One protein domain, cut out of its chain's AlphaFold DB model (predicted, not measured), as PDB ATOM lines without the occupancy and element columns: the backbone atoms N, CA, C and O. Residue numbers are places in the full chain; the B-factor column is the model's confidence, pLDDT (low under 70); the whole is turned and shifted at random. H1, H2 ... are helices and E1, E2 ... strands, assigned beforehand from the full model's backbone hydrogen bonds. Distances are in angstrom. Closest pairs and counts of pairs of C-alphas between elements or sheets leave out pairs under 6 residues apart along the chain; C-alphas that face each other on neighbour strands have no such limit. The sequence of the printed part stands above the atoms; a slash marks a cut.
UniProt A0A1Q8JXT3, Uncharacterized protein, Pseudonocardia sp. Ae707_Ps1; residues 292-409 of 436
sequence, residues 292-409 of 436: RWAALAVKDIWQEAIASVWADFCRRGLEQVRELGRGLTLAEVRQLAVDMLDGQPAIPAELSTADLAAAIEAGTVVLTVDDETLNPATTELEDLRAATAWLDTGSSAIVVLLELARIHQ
ATOM      1  N   ARG A 292     -32.474 -11.463  -9.334       93.06
ATOM      2  CA  ARG A 292     -31.375 -11.104 -10.244       93.06
ATOM      3  C   ARG A 292     -30.967 -12.276 -11.132       93.06
ATOM      4  O   ARG A 292     -30.693 -12.068 -12.312       93.06
ATOM      5  N   TRP A 293     -30.924 -13.486 -10.574       92.38
ATOM      6  CA  TRP A 293     -30.642 -14.700 -11.338       92.38
ATOM      7  C   TRP A 293     -31.797 -15.067 -12.273       92.38
ATOM      8  O   TRP A 293     -31.552 -15.369 -13.438       92.38
ATOM      9  N   ALA A 294     -33.043 -14.940 -11.811       90.88
ATOM     10  CA  ALA A 294     -34.235 -15.086 -12.637       90.88
ATOM     11  C   ALA A 294     -34.203 -14.109 -13.817       90.88
ATOM     12  O   ALA A 294     -34.392 -14.514 -14.959       90.88
ATOM     13  N   ALA A 295     -33.882 -12.833 -13.575       89.81
ATOM     14  CA  ALA A 295     -33.766 -11.835 -14.638       89.81
ATOM     15  C   ALA A 295     -32.681 -12.185 -15.671       89.81
ATOM     16  O   ALA A 295     -32.894 -11.968 -16.865       89.81
ATOM     17  N   LEU A 296     -31.538 -12.732 -15.235       87.88
ATOM     18  CA  LEU A 296     -30.506 -13.210 -16.158       87.88
ATOM     19  C   LEU A 296     -31.038 -14.348 -17.033       87.88
ATOM     20  O   LEU A 296     -30.897 -14.296 -18.252       87.88
ATOM     21  N   ALA A 297     -31.686 -15.335 -16.423       86.44
ATOM     22  CA  ALA A 297     -32.211 -16.478 -17.149       86.44
ATOM     23  C   ALA A 297     -33.335 -16.071 -18.126       86.44
ATOM     24  O   ALA A 297     -33.316 -16.493 -19.282       86.44
ATOM     25  N   VAL A 298     -34.238 -15.158 -17.730       87.19
ATOM     26  CA  VAL A 298     -35.222 -14.501 -18.625       87.19
ATOM     27  C   VAL A 298     -34.535 -13.914 -19.838       87.19
ATOM     28  O   VAL A 298     -34.929 -14.168 -20.978       87.19
ATOM     29  N   LYS A 299     -33.485 -13.137 -19.593       89.62
ATOM     30  CA  LYS A 299     -32.726 -12.478 -20.643       89.62
ATOM     31  C   LYS A 299     -32.063 -13.483 -21.600       89.62
ATOM     32  O   LYS A 299     -31.946 -13.153 -22.777       89.62
ATOM     33  N   ASP A 300     -31.689 -14.684 -21.162       86.12
ATOM     34  CA  ASP A 300     -31.146 -15.724 -22.053       86.12
ATOM     35  C   ASP A 300     -32.192 -16.285 -23.022       86.12
ATOM     36  O   ASP A 300     -31.873 -16.505 -24.188       86.12
ATOM     37  N   ILE A 301     -33.452 -16.432 -22.604       88.94
ATOM     38  CA  ILE A 301     -34.523 -16.870 -23.519       88.94
ATOM     39  C   ILE A 301     -34.836 -15.788 -24.552       88.94
ATOM     40  O   ILE A 301     -34.946 -16.076 -25.744       88.94
ATOM     41  N   TRP A 302     -34.914 -14.527 -24.114       92.75
ATOM     42  CA  TRP A 302     -35.034 -13.396 -25.038       92.75
ATOM     43  C   TRP A 302     -33.861 -13.346 -26.016       92.75
ATOM     44  O   TRP A 302     -34.071 -13.139 -27.208       92.75
ATOM     45  N   GLN A 303     -32.633 -13.533 -25.523       91.12
ATOM     46  CA  GLN A 303     -31.439 -13.550 -26.359       91.12
ATOM     47  C   GLN A 303     -31.522 -14.644 -27.419       91.12
ATOM     48  O   GLN A 303     -31.270 -14.333 -28.578       91.12
ATOM     49  N   GLU A 304     -31.839 -15.884 -27.037       89.19
ATOM     50  CA  GLU A 304     -31.905 -17.016 -27.965       89.19
ATOM     51  C   GLU A 304     -32.877 -16.715 -29.106       89.19
ATOM     52  O   GLU A 304     -32.499 -16.742 -30.272       89.19
ATOM     53  N   ALA A 305     -34.099 -16.291 -28.776       94.12
ATOM     54  CA  ALA A 305     -35.091 -15.974 -29.792       94.12
ATOM     55  C   ALA A 305     -34.644 -14.804 -30.693       94.12
ATOM     56  O   ALA A 305     -34.714 -14.891 -31.918       94.12
ATOM     57  N   ILE A 306     -34.111 -13.713 -30.133       94.50
ATOM     58  CA  ILE A 306     -33.605 -12.593 -30.948       94.50
ATOM     59  C   ILE A 306     -32.444 -13.047 -31.850       94.50
ATOM     60  O   ILE A 306     -32.373 -12.648 -33.017       94.50
ATOM     61  N   ALA A 307     -31.540 -13.876 -31.326       90.75
ATOM     62  CA  ALA A 307     -30.405 -14.403 -32.068       90.75
ATOM     63  C   ALA A 307     -30.861 -15.308 -33.217       90.75
ATOM     64  O   ALA A 307     -30.355 -15.128 -34.321       90.75
ATOM     65  N   SER A 308     -31.847 -16.184 -33.011       92.00
ATOM     66  CA  SER A 308     -32.406 -17.048 -34.061       92.00
ATOM     67  C   SER A 308     -33.094 -16.257 -35.177       92.00
ATOM     68  O   SER A 308     -32.879 -16.553 -36.352       92.00
ATOM     69  N   VAL A 309     -33.840 -15.183 -34.860       95.19
ATOM     70  CA  VAL A 309     -34.378 -14.273 -35.897       95.19
ATOM     71  C   VAL A 309     -33.241 -13.714 -36.753       95.19
ATOM     72  O   VAL A 309     -33.301 -13.736 -37.983       95.19
ATOM     73  N   TRP A 310     -32.188 -13.210 -36.111       94.62
ATOM     74  CA  TRP A 310     -31.072 -12.596 -36.822       94.62
ATOM     75  C   TRP A 310     -30.243 -13.615 -37.617       94.62
ATOM     76  O   TRP A 310     -29.858 -13.348 -38.758       94.62
ATOM     77  N   ALA A 311     -29.993 -14.790 -37.039       91.00
ATOM     78  CA  ALA A 311     -29.255 -15.877 -37.663       91.00
ATOM     79  C   ALA A 311     -29.969 -16.388 -38.920       91.00
ATOM     80  O   ALA A 311     -29.332 -16.490 -39.972       91.00
ATOM     81  N   ASP A 312     -31.285 -16.615 -38.852       94.50
ATOM     82  CA  ASP A 312     -32.072 -17.073 -40.000       94.50
ATOM     83  C   ASP A 312     -32.092 -16.023 -41.123       94.50
ATOM     84  O   ASP A 312     -31.815 -16.348 -42.283       94.50
ATOM     85  N   PHE A 313     -32.291 -14.742 -40.778       95.44
ATOM     86  CA  PHE A 313     -32.200 -13.634 -41.735       95.44
ATOM     87  C   PHE A 313     -30.840 -13.613 -42.450       95.44
ATOM     88  O   PHE A 313     -30.769 -13.551 -43.681       95.44
ATOM     89  N   CYS A 314     -29.740 -13.693 -41.694       94.06
ATOM     90  CA  CYS A 314     -28.392 -13.686 -42.257       94.06
ATOM     91  C   CYS A 314     -28.111 -14.919 -43.122       94.06
ATOM     92  O   CYS A 314     -27.523 -14.778 -44.196       94.06
ATOM     93  N   ARG A 315     -28.520 -16.115 -42.686       93.94
ATOM     94  CA  ARG A 315     -28.320 -17.365 -43.429       93.94
ATOM     95  C   ARG A 315     -29.023 -17.315 -44.782       93.94
ATOM     96  O   ARG A 315     -28.357 -17.482 -45.804       93.94
ATOM     97  N   ARG A 316     -30.323 -17.007 -44.792       95.31
ATOM     98  CA  ARG A 316     -31.122 -16.914 -46.025       95.31
ATOM     99  C   ARG A 316     -30.623 -15.794 -46.938       95.31
ATOM    100  O   ARG A 316     -30.492 -15.981 -48.143       95.31
ATOM    101  N   GLY A 317     -30.255 -14.643 -46.371       95.88
ATOM    102  CA  GLY A 317     -29.705 -13.533 -47.148       95.88
ATOM    103  C   GLY A 317     -28.371 -13.876 -47.814       95.88
ATOM    104  O   GLY A 317     -28.149 -13.529 -48.974       95.88
ATOM    105  N   LEU A 318     -27.482 -14.588 -47.112       95.25
ATOM    106  CA  LEU A 318     -26.216 -15.062 -47.678       95.25
ATOM    107  C   LEU A 318     -26.427 -16.102 -48.781       95.25
ATOM    108  O   LEU A 318     -25.699 -16.076 -49.772       95.25
ATOM    109  N   GLU A 319     -27.391 -17.003 -48.614       95.56
ATOM    110  CA  GLU A 319     -27.786 -17.963 -49.646       95.56
ATOM    111  C   GLU A 319     -28.282 -17.241 -50.903       95.56
ATOM    112  O   GLU A 319     -27.698 -17.410 -51.974       95.56
ATOM    113  N   GLN A 320     -29.224 -16.311 -50.756       96.81
ATOM    114  CA  GLN A 320     -29.770 -15.544 -51.874       96.81
ATOM    115  C   GLN A 320     -28.705 -14.693 -52.591       96.81
ATOM    116  O   GLN A 320     -28.677 -14.617 -53.818       96.81
ATOM    117  N   VAL A 321     -27.772 -14.076 -51.856       97.06
ATOM    118  CA  VAL A 321     -26.637 -13.344 -52.457       97.06
ATOM    119  C   VAL A 321     -25.731 -14.273 -53.268       97.06
ATOM    120  O   VAL A 321     -25.251 -13.878 -54.336       97.06
ATOM    121  N   ARG A 322     -25.482 -15.501 -52.787       95.94
ATOM    122  CA  ARG A 322     -24.682 -16.497 -53.520       95.94
ATOM    123  C   ARG A 322     -25.377 -16.923 -54.807       95.94
ATOM    124  O   ARG A 322     -24.708 -17.003 -55.832       95.94
ATOM    125  N   GLU A 323     -26.685 -17.149 -54.760       96.81
ATOM    126  CA  GLU A 323     -27.486 -17.523 -55.930       96.81
ATOM    127  C   GLU A 323     -27.537 -16.409 -56.980       96.81
ATOM    128  O   GLU A 323     -27.352 -16.655 -58.171       96.81
ATOM    129  N   LEU A 324     -27.745 -15.164 -56.545       96.56
ATOM    130  CA  LEU A 324     -27.850 -14.014 -57.443       96.56
ATOM    131  C   LEU A 324     -26.494 -13.545 -57.992       96.56
ATOM    132  O   LEU A 324     -26.457 -12.825 -58.991       96.56
ATOM    133  N   GLY A 325     -25.386 -13.872 -57.320       97.25
ATOM    134  CA  GLY A 325     -24.052 -13.365 -57.656       97.25
ATOM    135  C   GLY A 325     -23.891 -11.851 -57.446       97.25
ATOM    136  O   GLY A 325     -22.984 -11.241 -58.014       97.25
ATOM    137  N   ARG A 326     -24.776 -11.224 -56.657       96.62
ATOM    138  CA  ARG A 326     -24.792  -9.783 -56.348       96.62
ATOM    139  C   ARG A 326     -25.438  -9.508 -54.988       96.62
ATOM    140  O   ARG A 326     -26.098 -10.370 -54.422       96.62
ATOM    141  N   GLY A 327     -25.289  -8.280 -54.491       95.19
ATOM    142  CA  GLY A 327     -26.010  -7.821 -53.301       95.19
ATOM    143  C   GLY A 327     -27.533  -7.774 -53.498       95.19
ATOM    144  O   GLY A 327     -28.025  -7.673 -54.629       95.19
ATOM    145  N   LEU A 328     -28.260  -7.813 -52.378       96.38
ATOM    146  CA  LEU A 328     -29.719  -7.693 -52.339       96.38
ATOM    147  C   LEU A 328     -30.160  -6.233 -52.492       96.38
ATOM    148  O   LEU A 328     -29.562  -5.309 -51.936       96.38
ATOM    149  N   THR A 329     -31.243  -6.029 -53.226       97.75
ATOM    150  CA  THR A 329     -31.996  -4.775 -53.273       97.75
ATOM    151  C   THR A 329     -32.858  -4.622 -52.020       97.75
ATOM    152  O   THR A 329     -33.138  -5.584 -51.311       97.75
ATOM    153  N   LEU A 330     -33.360  -3.410 -51.760       97.56
ATOM    154  CA  LEU A 330     -34.272  -3.174 -50.634       97.56
ATOM    155  C   LEU A 330     -35.557  -4.020 -50.719       97.56
ATOM    156  O   LEU A 330     -36.083  -4.434 -49.690       97.56
ATOM    157  N   ALA A 331     -36.071  -4.259 -51.927       98.06
ATOM    158  CA  ALA A 331     -37.251  -5.096 -52.124       98.06
ATOM    159  C   ALA A 331     -36.957  -6.561 -51.769       98.06
ATOM    160  O   ALA A 331     -37.737  -7.169 -51.047       98.06
ATOM    161  N   GLU A 332     -35.805  -7.085 -52.195       98.00
ATOM    162  CA  GLU A 332     -35.354  -8.443 -51.857       98.00
ATOM    163  C   GLU A 332     -35.098  -8.591 -50.351       98.00
ATOM    164  O   GLU A 332     -35.524  -9.574 -49.766       98.00
ATOM    165  N   VAL A 333     -34.514  -7.585 -49.690       97.75
ATOM    166  CA  VAL A 333     -34.346  -7.579 -48.224       97.75
ATOM    167  C   VAL A 333     -35.690  -7.613 -47.487       97.75
ATOM    168  O   VAL A 333     -35.820  -8.281 -46.464       97.75
ATOM    169  N   ARG A 334     -36.703  -6.891 -47.981       96.69
ATOM    170  CA  ARG A 334     -38.052  -6.934 -47.398       96.69
ATOM    171  C   ARG A 334     -38.715  -8.285 -47.615       96.69
ATOM    172  O   ARG A 334     -39.339  -8.786 -46.690       96.69
ATOM    173  N   GLN A 335     -38.571  -8.851 -48.811       97.00
ATOM    174  CA  GLN A 335     -39.108 -10.169 -49.122       97.00
ATOM    175  C   GLN A 335     -38.451 -11.239 -48.250       97.00
ATOM    176  O   GLN A 335     -39.155 -12.021 -47.636       97.00
ATOM    177  N   LEU A 336     -37.132 -11.173 -48.071       96.94
ATOM    178  CA  LEU A 336     -36.382 -12.060 -47.189       96.94
ATOM    179  C   LEU A 336     -36.950 -12.092 -45.761       96.94
ATOM    180  O   LEU A 336     -37.076 -13.159 -45.172       96.94
ATOM    181  N   ALA A 337     -37.318 -10.930 -45.213       95.19
ATOM    182  CA  ALA A 337     -37.933 -10.844 -43.889       95.19
ATOM    183  C   ALA A 337     -39.329 -11.493 -43.833       95.19
ATOM    184  O   ALA A 337     -39.717 -12.004 -42.786       95.19
ATOM    185  N   VAL A 338     -40.076 -11.479 -44.941       95.81
ATOM    186  CA  VAL A 338     -41.362 -12.180 -45.067       95.81
ATOM    187  C   VAL A 338     -41.138 -13.686 -45.207       95.81
ATOM    188  O   VAL A 338     -41.767 -14.450 -44.488       95.81
ATOM    189  N   ASP A 339     -40.193 -14.112 -46.045       95.81
ATOM    190  CA  ASP A 339     -39.887 -15.525 -46.315       95.81
ATOM    191  C   ASP A 339     -39.383 -16.274 -45.063       95.81
ATOM    192  O   ASP A 339     -39.467 -17.499 -44.970       95.81
ATOM    193  N   MET A 340     -38.855 -15.557 -44.064       95.81
ATOM    194  CA  MET A 340     -38.514 -16.132 -42.755       95.81
ATOM    195  C   MET A 340     -39.728 -16.693 -42.003       95.81
ATOM    196  O   MET A 340     -39.567 -17.560 -41.143       95.81
ATOM    197  N   LEU A 341     -40.934 -16.215 -42.316       95.94
ATOM    198  CA  LEU A 341     -42.175 -16.698 -41.717       95.94
ATOM    199  C   LEU A 341     -42.568 -18.094 -42.222       95.94
ATOM    200  O   LEU A 341     -43.323 -18.781 -41.541       95.94
ATOM    201  N   ASP A 342     -41.992 -18.553 -43.336       95.00
ATOM    202  CA  ASP A 342     -42.208 -19.900 -43.885       95.00
ATOM    203  C   ASP A 342     -41.428 -20.994 -43.129       95.00
ATOM    204  O   ASP A 342     -41.515 -22.174 -43.469       95.00
ATOM    205  N   GLY A 343     -40.621 -20.616 -42.127       92.25
ATOM    206  CA  GLY A 343     -39.947 -21.565 -41.238       92.25
ATOM    207  C   GLY A 343     -40.938 -22.377 -40.405       92.25
ATOM    208  O   GLY A 343     -42.143 -22.218 -40.517       92.25
ATOM    209  N   GLN A 344     -40.450 -23.236 -39.516       92.56
ATOM    210  CA  GLN A 344     -41.316 -23.971 -38.601       92.56
ATOM    211  C   GLN A 344     -41.553 -23.178 -37.302       92.56
ATOM    212  O   GLN A 344     -40.566 -22.852 -36.640       92.56
ATOM    213  N   PRO A 345     -42.811 -22.893 -36.904       95.44
ATOM    214  CA  PRO A 345     -44.060 -23.142 -37.625       95.44
ATOM    215  C   PRO A 345     -44.272 -22.113 -38.732       95.44
ATOM    216  O   PRO A 345     -43.828 -20.973 -38.602       95.44
ATOM    217  N   ALA A 346     -44.965 -22.506 -39.803       96.38
ATOM    218  CA  ALA A 346     -45.259 -21.585 -40.891       96.38
ATOM    219  C   ALA A 346     -46.281 -20.548 -40.408       96.38
ATOM    220  O   ALA A 346     -47.370 -20.904 -39.945       96.38
ATOM    221  N   ILE A 347     -45.922 -19.272 -40.501       96.50
ATOM    222  CA  ILE A 347     -46.753 -18.140 -40.094       96.50
ATOM    223  C   ILE A 347     -47.226 -17.432 -41.369       96.50
ATOM    224  O   ILE A 347     -46.393 -16.952 -42.135       96.50
ATOM    225  N   PRO A 348     -48.543 -17.314 -41.612       96.00
ATOM    226  CA  PRO A 348     -49.037 -16.545 -42.749       96.00
ATOM    227  C   PRO A 348     -48.586 -15.082 -42.652       96.00
ATOM    228  O   PRO A 348     -48.765 -14.443 -41.615       96.00
ATOM    229  N   ALA A 349     -48.012 -14.540 -43.725       94.12
ATOM    230  CA  ALA A 349     -47.454 -13.185 -43.742       94.12
ATOM    231  C   ALA A 349     -48.505 -12.082 -43.511       94.12
ATOM    232  O   ALA A 349     -48.182 -10.980 -43.070       94.12
ATOM    233  N   GLU A 350     -49.768 -12.372 -43.816       95.12
ATOM    234  CA  GLU A 350     -50.922 -11.508 -43.584       95.12
ATOM    235  C   GLU A 350     -51.442 -11.549 -42.141       95.12
ATOM    236  O   GLU A 350     -52.266 -10.709 -41.768       95.12
ATOM    237  N   LEU A 351     -50.992 -12.514 -41.331       96.06
ATOM    238  CA  LEU A 351     -51.442 -12.669 -39.957       96.06
ATOM    239  C   LEU A 351     -50.906 -11.514 -39.111       96.06
ATOM    240  O   LEU A 351     -49.697 -11.291 -39.012       96.06
ATOM    241  N   SER A 352     -51.807 -10.767 -38.475       96.56
ATOM    242  CA  SER A 352     -51.378  -9.688 -37.594       96.56
ATOM    243  C   SER A 352     -50.673 -10.254 -36.359       96.56
ATOM    244  O   SER A 352     -50.971 -11.354 -35.895       96.56
ATOM    245  N   THR A 353     -49.774  -9.474 -35.759       95.81
ATOM    246  CA  THR A 353     -49.103  -9.865 -34.509       95.81
ATOM    247  C   THR A 353     -50.099 -10.169 -33.383       95.81
ATOM    248  O   THR A 353     -49.849 -11.049 -32.563       95.81
ATOM    249  N   ALA A 354     -51.236  -9.465 -33.346       96.19
ATOM    250  CA  ALA A 354     -52.288  -9.696 -32.360       96.19
ATOM    251  C   ALA A 354     -53.015 -11.028 -32.598       96.19
ATOM    252  O   ALA A 354     -53.258 -11.763 -31.642       96.19
ATOM    253  N   ASP A 355     -53.313 -11.359 -33.857       97.44
ATOM    254  CA  ASP A 355     -53.958 -12.627 -34.212       97.44
ATOM    255  C   ASP A 355     -53.015 -13.812 -33.989       97.44
ATOM    256  O   ASP A 355     -53.440 -14.846 -33.479       97.44
ATOM    257  N   LEU A 356     -51.722 -13.650 -34.290       97.19
ATOM    258  CA  LEU A 356     -50.704 -14.653 -33.983       97.19
ATOM    259  C   LEU A 356     -50.585 -14.889 -32.472       97.19
ATOM    260  O   LEU A 356     -50.583 -16.035 -32.034       97.19
ATOM    261  N   ALA A 357     -50.542 -13.827 -31.664       96.69
ATOM    262  CA  ALA A 357     -50.521 -13.956 -30.207       96.69
ATOM    263  C   ALA A 357     -51.775 -14.674 -29.672       96.69
ATOM    264  O   ALA A 357     -51.665 -15.539 -28.804       96.69
ATOM    265  N   ALA A 358     -52.956 -14.371 -30.224       96.44
ATOM    266  CA  ALA A 358     -54.196 -15.060 -29.872       96.44
ATOM    267  C   ALA A 358     -54.187 -16.541 -30.299       96.44
ATOM    268  O   ALA A 358     -54.684 -17.394 -29.566       96.44
ATOM    269  N   ALA A 359     -53.604 -16.862 -31.456       97.38
ATOM    270  CA  ALA A 359     -53.453 -18.231 -31.944       97.38
ATOM    271  C   ALA A 359     -52.490 -19.057 -31.068       97.38
ATOM    272  O   ALA A 359     -52.765 -20.219 -30.768       97.38
ATOM    273  N   ILE A 360     -51.401 -18.441 -30.598       96.81
ATOM    274  CA  ILE A 360     -50.491 -19.039 -29.612       96.81
ATOM    275  C   ILE A 360     -51.241 -19.323 -28.307       96.81
ATOM    276  O   ILE A 360     -51.225 -20.456 -27.834       96.81
ATOM    277  N   GLU A 361     -51.963 -18.340 -27.758       95.88
ATOM    278  CA  GLU A 361     -52.746 -18.510 -26.523       95.88
ATOM    279  C   GLU A 361     -53.822 -19.601 -26.655       95.88
ATOM    280  O   GLU A 361     -54.072 -20.353 -25.712       95.88
ATOM    281  N   ALA A 362     -54.435 -19.722 -27.834       96.81
ATOM    282  CA  ALA A 362     -55.406 -20.765 -28.145       96.81
ATOM    283  C   ALA A 362     -54.777 -22.154 -28.379       96.81
ATOM    284  O   ALA A 362     -55.514 -23.128 -28.539       96.81
ATOM    285  N   GLY A 363     -53.443 -22.261 -28.417       96.19
ATOM    286  CA  GLY A 363     -52.720 -23.503 -28.690       96.19
ATOM    287  C   GLY A 363     -52.859 -24.002 -30.130       96.19
ATOM    288  O   GLY A 363     -52.680 -25.192 -30.381       96.19
ATOM    289  N   THR A 364     -53.218 -23.131 -31.081       97.31
ATOM    290  CA  THR A 364     -53.334 -23.500 -32.503       97.31
ATOM    291  C   THR A 364     -52.015 -23.359 -33.258       97.31
ATOM    292  O   THR A 364     -51.874 -23.912 -34.346       97.31
ATOM    293  N   VAL A 365     -51.050 -22.638 -32.685       97.19
ATOM    294  CA  VAL A 365     -49.664 -22.569 -33.158       97.19
ATOM    295  C   VAL A 365     -48.810 -23.446 -32.258       97.19
ATOM    296  O   VAL A 365     -48.806 -23.266 -31.043       97.19
ATOM    297  N   VAL A 366     -48.085 -24.385 -32.859       97.62
ATOM    298  CA  VAL A 366     -47.229 -25.340 -32.152       97.62
ATOM    299  C   VAL A 366     -45.837 -25.364 -32.768       97.62
ATOM    300  O   VAL A 366     -45.683 -25.132 -33.966       97.62
ATOM    301  N   LEU A 367     -44.822 -25.651 -31.959       97.56
ATOM    302  CA  LEU A 367     -43.481 -25.984 -32.441       97.56
ATOM    303  C   LEU A 367     -43.388 -27.511 -32.551       97.56
ATOM    304  O   LEU A 367     -43.989 -28.202 -31.730       97.56
ATOM    305  N   THR A 368     -42.653 -28.053 -33.526       97.12
ATOM    306  CA  THR A 368     -42.381 -29.504 -33.561       97.12
ATOM    307  C   THR A 368     -40.884 -29.755 -33.597       97.12
ATOM    308  O   THR A 368     -40.206 -29.300 -34.509       97.12
ATOM    309  N   VAL A 369     -40.362 -30.469 -32.609       95.56
ATOM    310  CA  VAL A 369     -38.940 -30.803 -32.489       95.56
ATOM    311  C   VAL A 369     -38.850 -32.309 -32.321       95.56
ATOM    312  O   VAL A 369     -39.472 -32.839 -31.414       95.56
ATOM    313  N   ASP A 370     -38.141 -32.996 -33.216       93.75
ATOM    314  CA  ASP A 370     -37.965 -34.457 -33.171       93.75
ATOM    315  C   ASP A 370     -39.284 -35.236 -32.971       93.75
ATOM    316  O   ASP A 370     -39.398 -36.104 -32.110       93.75
ATOM    317  N   ASP A 371     -40.304 -34.892 -33.766       93.81
ATOM    318  CA  ASP A 371     -41.678 -35.425 -33.703       93.81
ATOM    319  C   ASP A 371     -42.482 -35.067 -32.431       93.81
ATOM    320  O   ASP A 371     -43.672 -35.386 -32.338       93.81
ATOM    321  N   GLU A 372     -41.900 -34.343 -31.476       96.44
ATOM    322  CA  GLU A 372     -42.601 -33.816 -30.306       96.44
ATOM    323  C   GLU A 372     -43.263 -32.473 -30.620       96.44
ATOM    324  O   GLU A 372     -42.637 -31.562 -31.154       96.44
ATOM    325  N   THR A 373     -44.545 -32.332 -30.277       97.19
ATOM    326  CA  THR A 373     -45.306 -31.092 -30.474       97.19
ATOM    327  C   THR A 373     -45.366 -30.288 -29.180       97.19
ATOM    328  O   THR A 373     -45.985 -30.717 -28.208       97.19
ATOM    329  N   LEU A 374     -44.785 -29.091 -29.196       97.69
ATOM    330  CA  LEU A 374     -44.754 -28.162 -28.073       97.69
ATOM    331  C   LEU A 374     -45.801 -27.066 -28.279       97.69
ATOM    332  O   LEU A 374     -45.824 -26.403 -29.319       97.69
ATOM    333  N   ASN A 375     -46.658 -26.855 -27.281       97.56
ATOM    334  CA  ASN A 375     -47.608 -25.747 -27.261       97.56
ATOM    335  C   ASN A 375     -46.983 -24.571 -26.495       97.56
ATOM    336  O   ASN A 375     -46.912 -24.641 -25.265       97.56
ATOM    337  N   PRO A 376     -46.596 -23.469 -27.165       96.81
ATOM    338  CA  PRO A 376     -45.902 -22.364 -26.512       96.81
ATOM    339  C   PRO A 376     -46.652 -21.767 -25.319       96.81
ATOM    340  O   PRO A 376     -46.018 -21.323 -24.373       96.81
ATOM    341  N   ALA A 377     -47.987 -21.805 -25.299       96.06
ATOM    342  CA  ALA A 377     -48.761 -21.247 -24.191       96.06
ATOM    343  C   ALA A 377     -48.703 -22.076 -22.894       96.06
ATOM    344  O   ALA A 377     -49.114 -21.580 -21.837       96.06
ATOM    345  N   THR A 378     -48.263 -23.338 -22.969       95.25
ATOM    346  CA  THR A 378     -48.250 -24.286 -21.839       95.25
ATOM    347  C   THR A 378     -46.916 -24.991 -21.623       95.25
ATOM    348  O   THR A 378     -46.725 -25.579 -20.564       95.25
ATOM    349  N   THR A 379     -46.034 -24.996 -22.619       95.31
ATOM    350  CA  THR A 379     -44.692 -25.571 -22.524       95.31
ATOM    351  C   THR A 379     -43.814 -24.698 -21.630       95.31
ATOM    352  O   THR A 379     -43.928 -23.471 -21.637       95.31
ATOM    353  N   GLU A 380     -42.937 -25.334 -20.857       91.88
ATOM    354  CA  GLU A 380     -41.984 -24.631 -20.004       91.88
ATOM    355  C   GLU A 380     -41.044 -23.757 -20.842       91.88
ATOM    356  O   GLU A 380     -40.644 -24.094 -21.957       91.88
ATOM    357  N   LEU A 381     -40.670 -22.602 -20.291       90.44
ATOM    358  CA  LEU A 381     -39.885 -21.617 -21.028       90.44
ATOM    359  C   LEU A 381     -38.517 -22.156 -21.480       90.44
ATOM    360  O   LEU A 381     -38.059 -21.816 -22.569       90.44
ATOM    361  N   GLU A 382     -37.878 -23.007 -20.676       87.81
ATOM    362  CA  GLU A 382     -36.588 -23.605 -21.029       87.81
ATOM    363  C   GLU A 382     -36.706 -24.581 -22.208       87.81
ATOM    364  O   GLU A 382     -35.854 -24.567 -23.097       87.81
ATOM    365  N   ASP A 383     -37.797 -25.347 -22.278       91.69
ATOM    366  CA  ASP A 383     -38.079 -26.234 -23.411       91.69
ATOM    367  C   ASP A 383     -38.354 -25.417 -24.679       91.69
ATOM    368  O   ASP A 383     -37.881 -25.761 -25.760       91.69
ATOM    369  N   LEU A 384     -39.041 -24.274 -24.559       93.81
ATOM    370  CA  LEU A 384     -39.223 -23.340 -25.676       93.81
ATOM    371  C   LEU A 384     -37.907 -22.703 -26.133       93.81
ATOM    372  O   LEU A 384     -37.696 -22.540 -27.339       93.81
ATOM    373  N   ARG A 385     -37.006 -22.369 -25.200       91.88
ATOM    374  CA  ARG A 385     -35.654 -21.888 -25.522       91.88
ATOM    375  C   ARG A 385     -34.885 -22.954 -26.300       91.88
ATOM    376  O   ARG A 385     -34.352 -22.657 -27.367       91.88
ATOM    377  N   ALA A 386     -34.854 -24.187 -25.790       89.88
ATOM    378  CA  ALA A 386     -34.172 -25.311 -26.426       89.88
ATOM    379  C   ALA A 386     -34.753 -25.619 -27.815       89.88
ATOM    380  O   ALA A 386     -33.997 -25.778 -28.771       89.88
ATOM    381  N   ALA A 387     -36.080 -25.614 -27.948       94.00
ATOM    382  CA  ALA A 387     -36.760 -25.805 -29.222       94.00
ATOM    383  C   ALA A 387     -36.423 -24.705 -30.234       94.00
ATOM    384  O   ALA A 387     -36.176 -24.999 -31.399       94.00
ATOM    385  N   THR A 388     -36.364 -23.446 -29.799       93.62
ATOM    386  CA  THR A 388     -35.985 -22.319 -30.668       93.62
ATOM    387  C   THR A 388     -34.542 -22.442 -31.140       93.62
ATOM    388  O   THR A 388     -34.279 -22.281 -32.328       93.62
ATOM    389  N   ALA A 389     -33.621 -22.794 -30.237       90.44
ATOM    390  CA  ALA A 389     -32.221 -23.030 -30.579       90.44
ATOM    391  C   ALA A 389     -32.051 -24.204 -31.560       90.44
ATOM    392  O   ALA A 389     -31.195 -24.160 -32.439       90.44
ATOM    393  N   TRP A 390     -32.869 -25.253 -31.415       92.81
ATOM    394  CA  TRP A 390     -32.852 -26.419 -32.300       92.81
ATOM    395  C   TRP A 390     -33.416 -26.117 -33.690       92.81
ATOM    396  O   TRP A 390     -32.812 -26.480 -34.697       92.81
ATOM    397  N   LEU A 391     -34.574 -25.454 -33.744       94.88
ATOM    398  CA  LEU A 391     -35.228 -25.081 -34.998       94.88
ATOM    399  C   LEU A 391     -34.425 -24.021 -35.751       94.88
ATOM    400  O   LEU A 391     -34.353 -24.068 -36.978       94.88
ATOM    401  N   ASP A 392     -33.844 -23.070 -35.018       93.19
ATOM    402  CA  ASP A 392     -33.042 -21.966 -35.543       93.19
ATOM    403  C   ASP A 392     -33.752 -21.226 -36.696       93.19
ATOM    404  O   ASP A 392     -33.150 -20.881 -37.712       93.19
ATOM    405  N   THR A 393     -35.069 -21.022 -36.582       96.00
ATOM    406  CA  THR A 393     -35.890 -20.318 -37.584       96.00
ATOM    407  C   THR A 393     -36.378 -18.971 -37.064       96.00
ATOM    408  O   THR A 393     -36.640 -18.801 -35.872       96.00
ATOM    409  N   GLY A 394     -36.596 -18.014 -37.972       96.06
ATOM    410  CA  GLY A 394     -37.214 -16.740 -37.615       96.06
ATOM    411  C   GLY A 394     -38.633 -16.898 -37.058       96.06
ATOM    412  O   GLY A 394     -39.003 -16.202 -36.115       96.06
ATOM    413  N   SER A 395     -39.421 -17.835 -37.595       97.25
ATOM    414  CA  SER A 395     -40.807 -18.042 -37.165       97.25
ATOM    415  C   SER A 395     -40.933 -18.660 -35.767       97.25
ATOM    416  O   SER A 395     -41.705 -18.138 -34.960       97.25
ATOM    417  N   SER A 396     -40.152 -19.698 -35.430       97.25
ATOM    418  CA  SER A 396     -40.126 -20.262 -34.064       97.25
ATOM    419  C   SER A 396     -39.738 -19.206 -33.032       97.25
ATOM    420  O   SER A 396     -40.396 -19.056 -32.002       97.25
ATOM    421  N   ALA A 397     -38.734 -18.395 -33.354       96.81
ATOM    422  CA  ALA A 397     -38.288 -17.323 -32.493       96.81
ATOM    423  C   ALA A 397     -39.347 -16.227 -32.289       96.81
ATOM    424  O   ALA A 397     -39.553 -15.780 -31.162       96.81
ATOM    425  N   ILE A 398     -40.067 -15.815 -33.340       97.50
ATOM    426  CA  ILE A 398     -41.181 -14.857 -33.220       97.50
ATOM    427  C   ILE A 398     -42.274 -15.404 -32.296       97.50
ATOM    428  O   ILE A 398     -42.782 -14.663 -31.452       97.50
ATOM    429  N   VAL A 399     -42.612 -16.689 -32.420       97.56
ATOM    430  CA  VAL A 399     -43.586 -17.351 -31.540       97.56
ATOM    431  C   VAL A 399     -43.150 -17.257 -30.077       97.56
ATOM    432  O   VAL A 399     -43.936 -16.818 -29.234       97.56
ATOM    433  N   VAL A 400     -41.889 -17.575 -29.774       96.62
ATOM    434  CA  VAL A 400     -41.361 -17.487 -28.404       96.62
ATOM    435  C   VAL A 400     -41.296 -16.044 -27.897       96.62
ATOM    436  O   VAL A 400     -41.657 -15.792 -26.749       96.62
ATOM    437  N   LEU A 401     -40.933 -15.064 -28.730       96.94
ATOM    438  CA  LEU A 401     -40.944 -13.644 -28.342       96.94
ATOM    439  C   LEU A 401     -42.346 -13.154 -27.959       96.94
ATOM    440  O   LEU A 401     -42.496 -12.391 -27.001       96.94
ATOM    441  N   LEU A 402     -43.377 -13.582 -28.691       96.69
ATOM    442  CA  LEU A 402     -44.763 -13.227 -28.385       96.69
ATOM    443  C   LEU A 402     -45.253 -13.891 -27.101       96.69
ATOM    444  O   LEU A 402     -45.932 -13.243 -26.303       96.69
ATOM    445  N   GLU A 403     -44.863 -15.140 -26.871       95.88
ATOM    446  CA  GLU A 403     -45.176 -15.845 -25.632       95.88
ATOM    447  C   GLU A 403     -44.496 -15.194 -24.418       95.88
ATOM    448  O   GLU A 403     -45.146 -14.898 -23.411       95.88
ATOM    449  N   LEU A 404     -43.214 -14.841 -24.537       93.44
ATOM    450  CA  LEU A 404     -42.505 -14.082 -23.509       93.44
ATOM    451  C   LEU A 404     -43.193 -12.741 -23.235       93.44
ATOM    452  O   LEU A 404     -43.404 -12.384 -22.073       93.44
ATOM    453  N   ALA A 405     -43.586 -12.007 -24.279       93.69
ATOM    454  CA  ALA A 405     -44.313 -10.752 -24.127       93.69
ATOM    455  C   ALA A 405     -45.654 -10.949 -23.400       93.69
ATOM    456  O   ALA A 405     -46.017 -10.119 -22.567       93.69
ATOM    457  N   ARG A 406     -46.374 -12.045 -23.669       93.00
ATOM    458  CA  ARG A 406     -47.641 -12.393 -23.007       93.00
ATOM    459  C   ARG A 406     -47.445 -12.677 -21.519       93.00
ATOM    460  O   ARG A 406     -48.176 -12.120 -20.701       93.00
ATOM    461  N   ILE A 407     -46.454 -13.495 -21.158       89.75
ATOM    462  CA  ILE A 407     -46.158 -13.853 -19.759       89.75
ATOM    463  C   ILE A 407     -45.785 -12.614 -18.931       89.75
ATOM    464  O   ILE A 407     -46.180 -12.503 -17.770       89.75
ATOM    465  N   HIS A 408     -45.069 -11.661 -19.533       85.50
ATOM    466  CA  HIS A 408     -44.597 -10.451 -18.854       85.50
ATOM    467  C   HIS A 408     -45.605  -9.297 -18.855       85.50
ATOM    468  O   HIS A 408     -45.372  -8.278 -18.197       85.50
ATOM    469  N   GLN A 409     -46.731  -9.419 -19.561       86.50
ATOM    470  CA  GLN A 409     -47.786  -8.423 -19.439       86.50
ATOM    471  C   GLN A 409     -48.338  -8.464 -18.010       86.50
ATOM    472  O   GLN A 409     -48.750  -9.530 -17.541       86.50
TER     473      GLN A 409
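AT A GLANCE: This is residues 292 to 409 of the 436 residues of an uncharacterized protein of Pseudonocardia sp. Ae707_Ps1 (UniProt A0A1Q8JXT3). One long helix, H1, runs the length of the domain, and the helical hairpin H4 and H5 packs along part of it, making a bundle of three helices nearly side by side. H2 folds back over a later stretch of H1 and meets the start of H5, H3 crosses H5 on the side away from H1, and the tiny strand hairpin E1 and E2 has E1 next to H4; residues 321 to 326, of which 321 to 324 belong to H1, stick out. The printed part has 118 residues, with five named helices and two named strands in the order H1, H2, H3, E1, E2, H4, H5; the sheet, E1 - E2, is antiparallel and the class is mostly helix. The whole is compact, with a radius of gyration of the C-alphas of 15.0 A and spans of 45 by 31 by 30 A.

HOW THE PARTS SIT: Start with H1, residues 292 to 324. With its residues 312 to 317 alone it touches H2, residues 330 to 342, at a steep tilt of 60 degrees, opposite ways; the closest C-alphas are those of Phe 313 and Ala 337, 6.7 A apart. Go on to H3, residues 353 to 361, which is apart from H1. Next, E1, residues 367 to 369, and E2, residues 372 to 374, form a hairpin; look for N 367 and O 374, 2.9 A apart and within hydrogen-bond range. H4, residues 381 to 391, touches H1 at a shallow tilt of 15 degrees, the same way, closest at the C-alphas of Ile 301 and Arg 385, 5.5 A. The closest C-alphas of E1 and H4 are those of Val 369 and Ala 387, 6.4 A. The hub is H5, residues 394 to 408, which touches the four other helices. It touches H1 opposite ways at a shallow tilt of 23 degrees, with the C-alphas of Val 309 and Gly 394 closest at 4.1 A. H4 and H5 form a helical hairpin at 12 degrees, closest at the C-alphas of Thr 388 and Ser 396, 5.7 A. H2 and H5 touch only at their ends, where the C-alphas of Leu 341 and Ser 395 are closest at 4.9 A. H3 and H5 touch, about perpendicular at 76 degrees, closest at the C-alphas of Ala 357 and Leu 402, 6.1 A. Every O i to N i+4 pair is within hydrogen-bond range in H1, H3, H4 and H5, and 7 of 9 are in H2.

IN THESE COORDINATES: Find C-alpha 292 at (-31.375, -11.104, -10.244); from there H1 runs 47.4 A to C-alpha 324 at (-27.850, -14.014, -57.443). H2 is 19.7 A long, H3 12.3 A and H4 15.1 A, while E1 and E2 measure 6.6 A and 6.4 A. H5 runs 21.1 A and ends at C-alpha 408, (-44.597, -10.451, -18.854).

THE WHOLE: The two C-alphas farthest apart are those of Arg 292 and Gly 325, 48.0 A. The printed part has no cut and no long link. The mean pLDDT of the printed part is 94.6, and no printed residue is under 70.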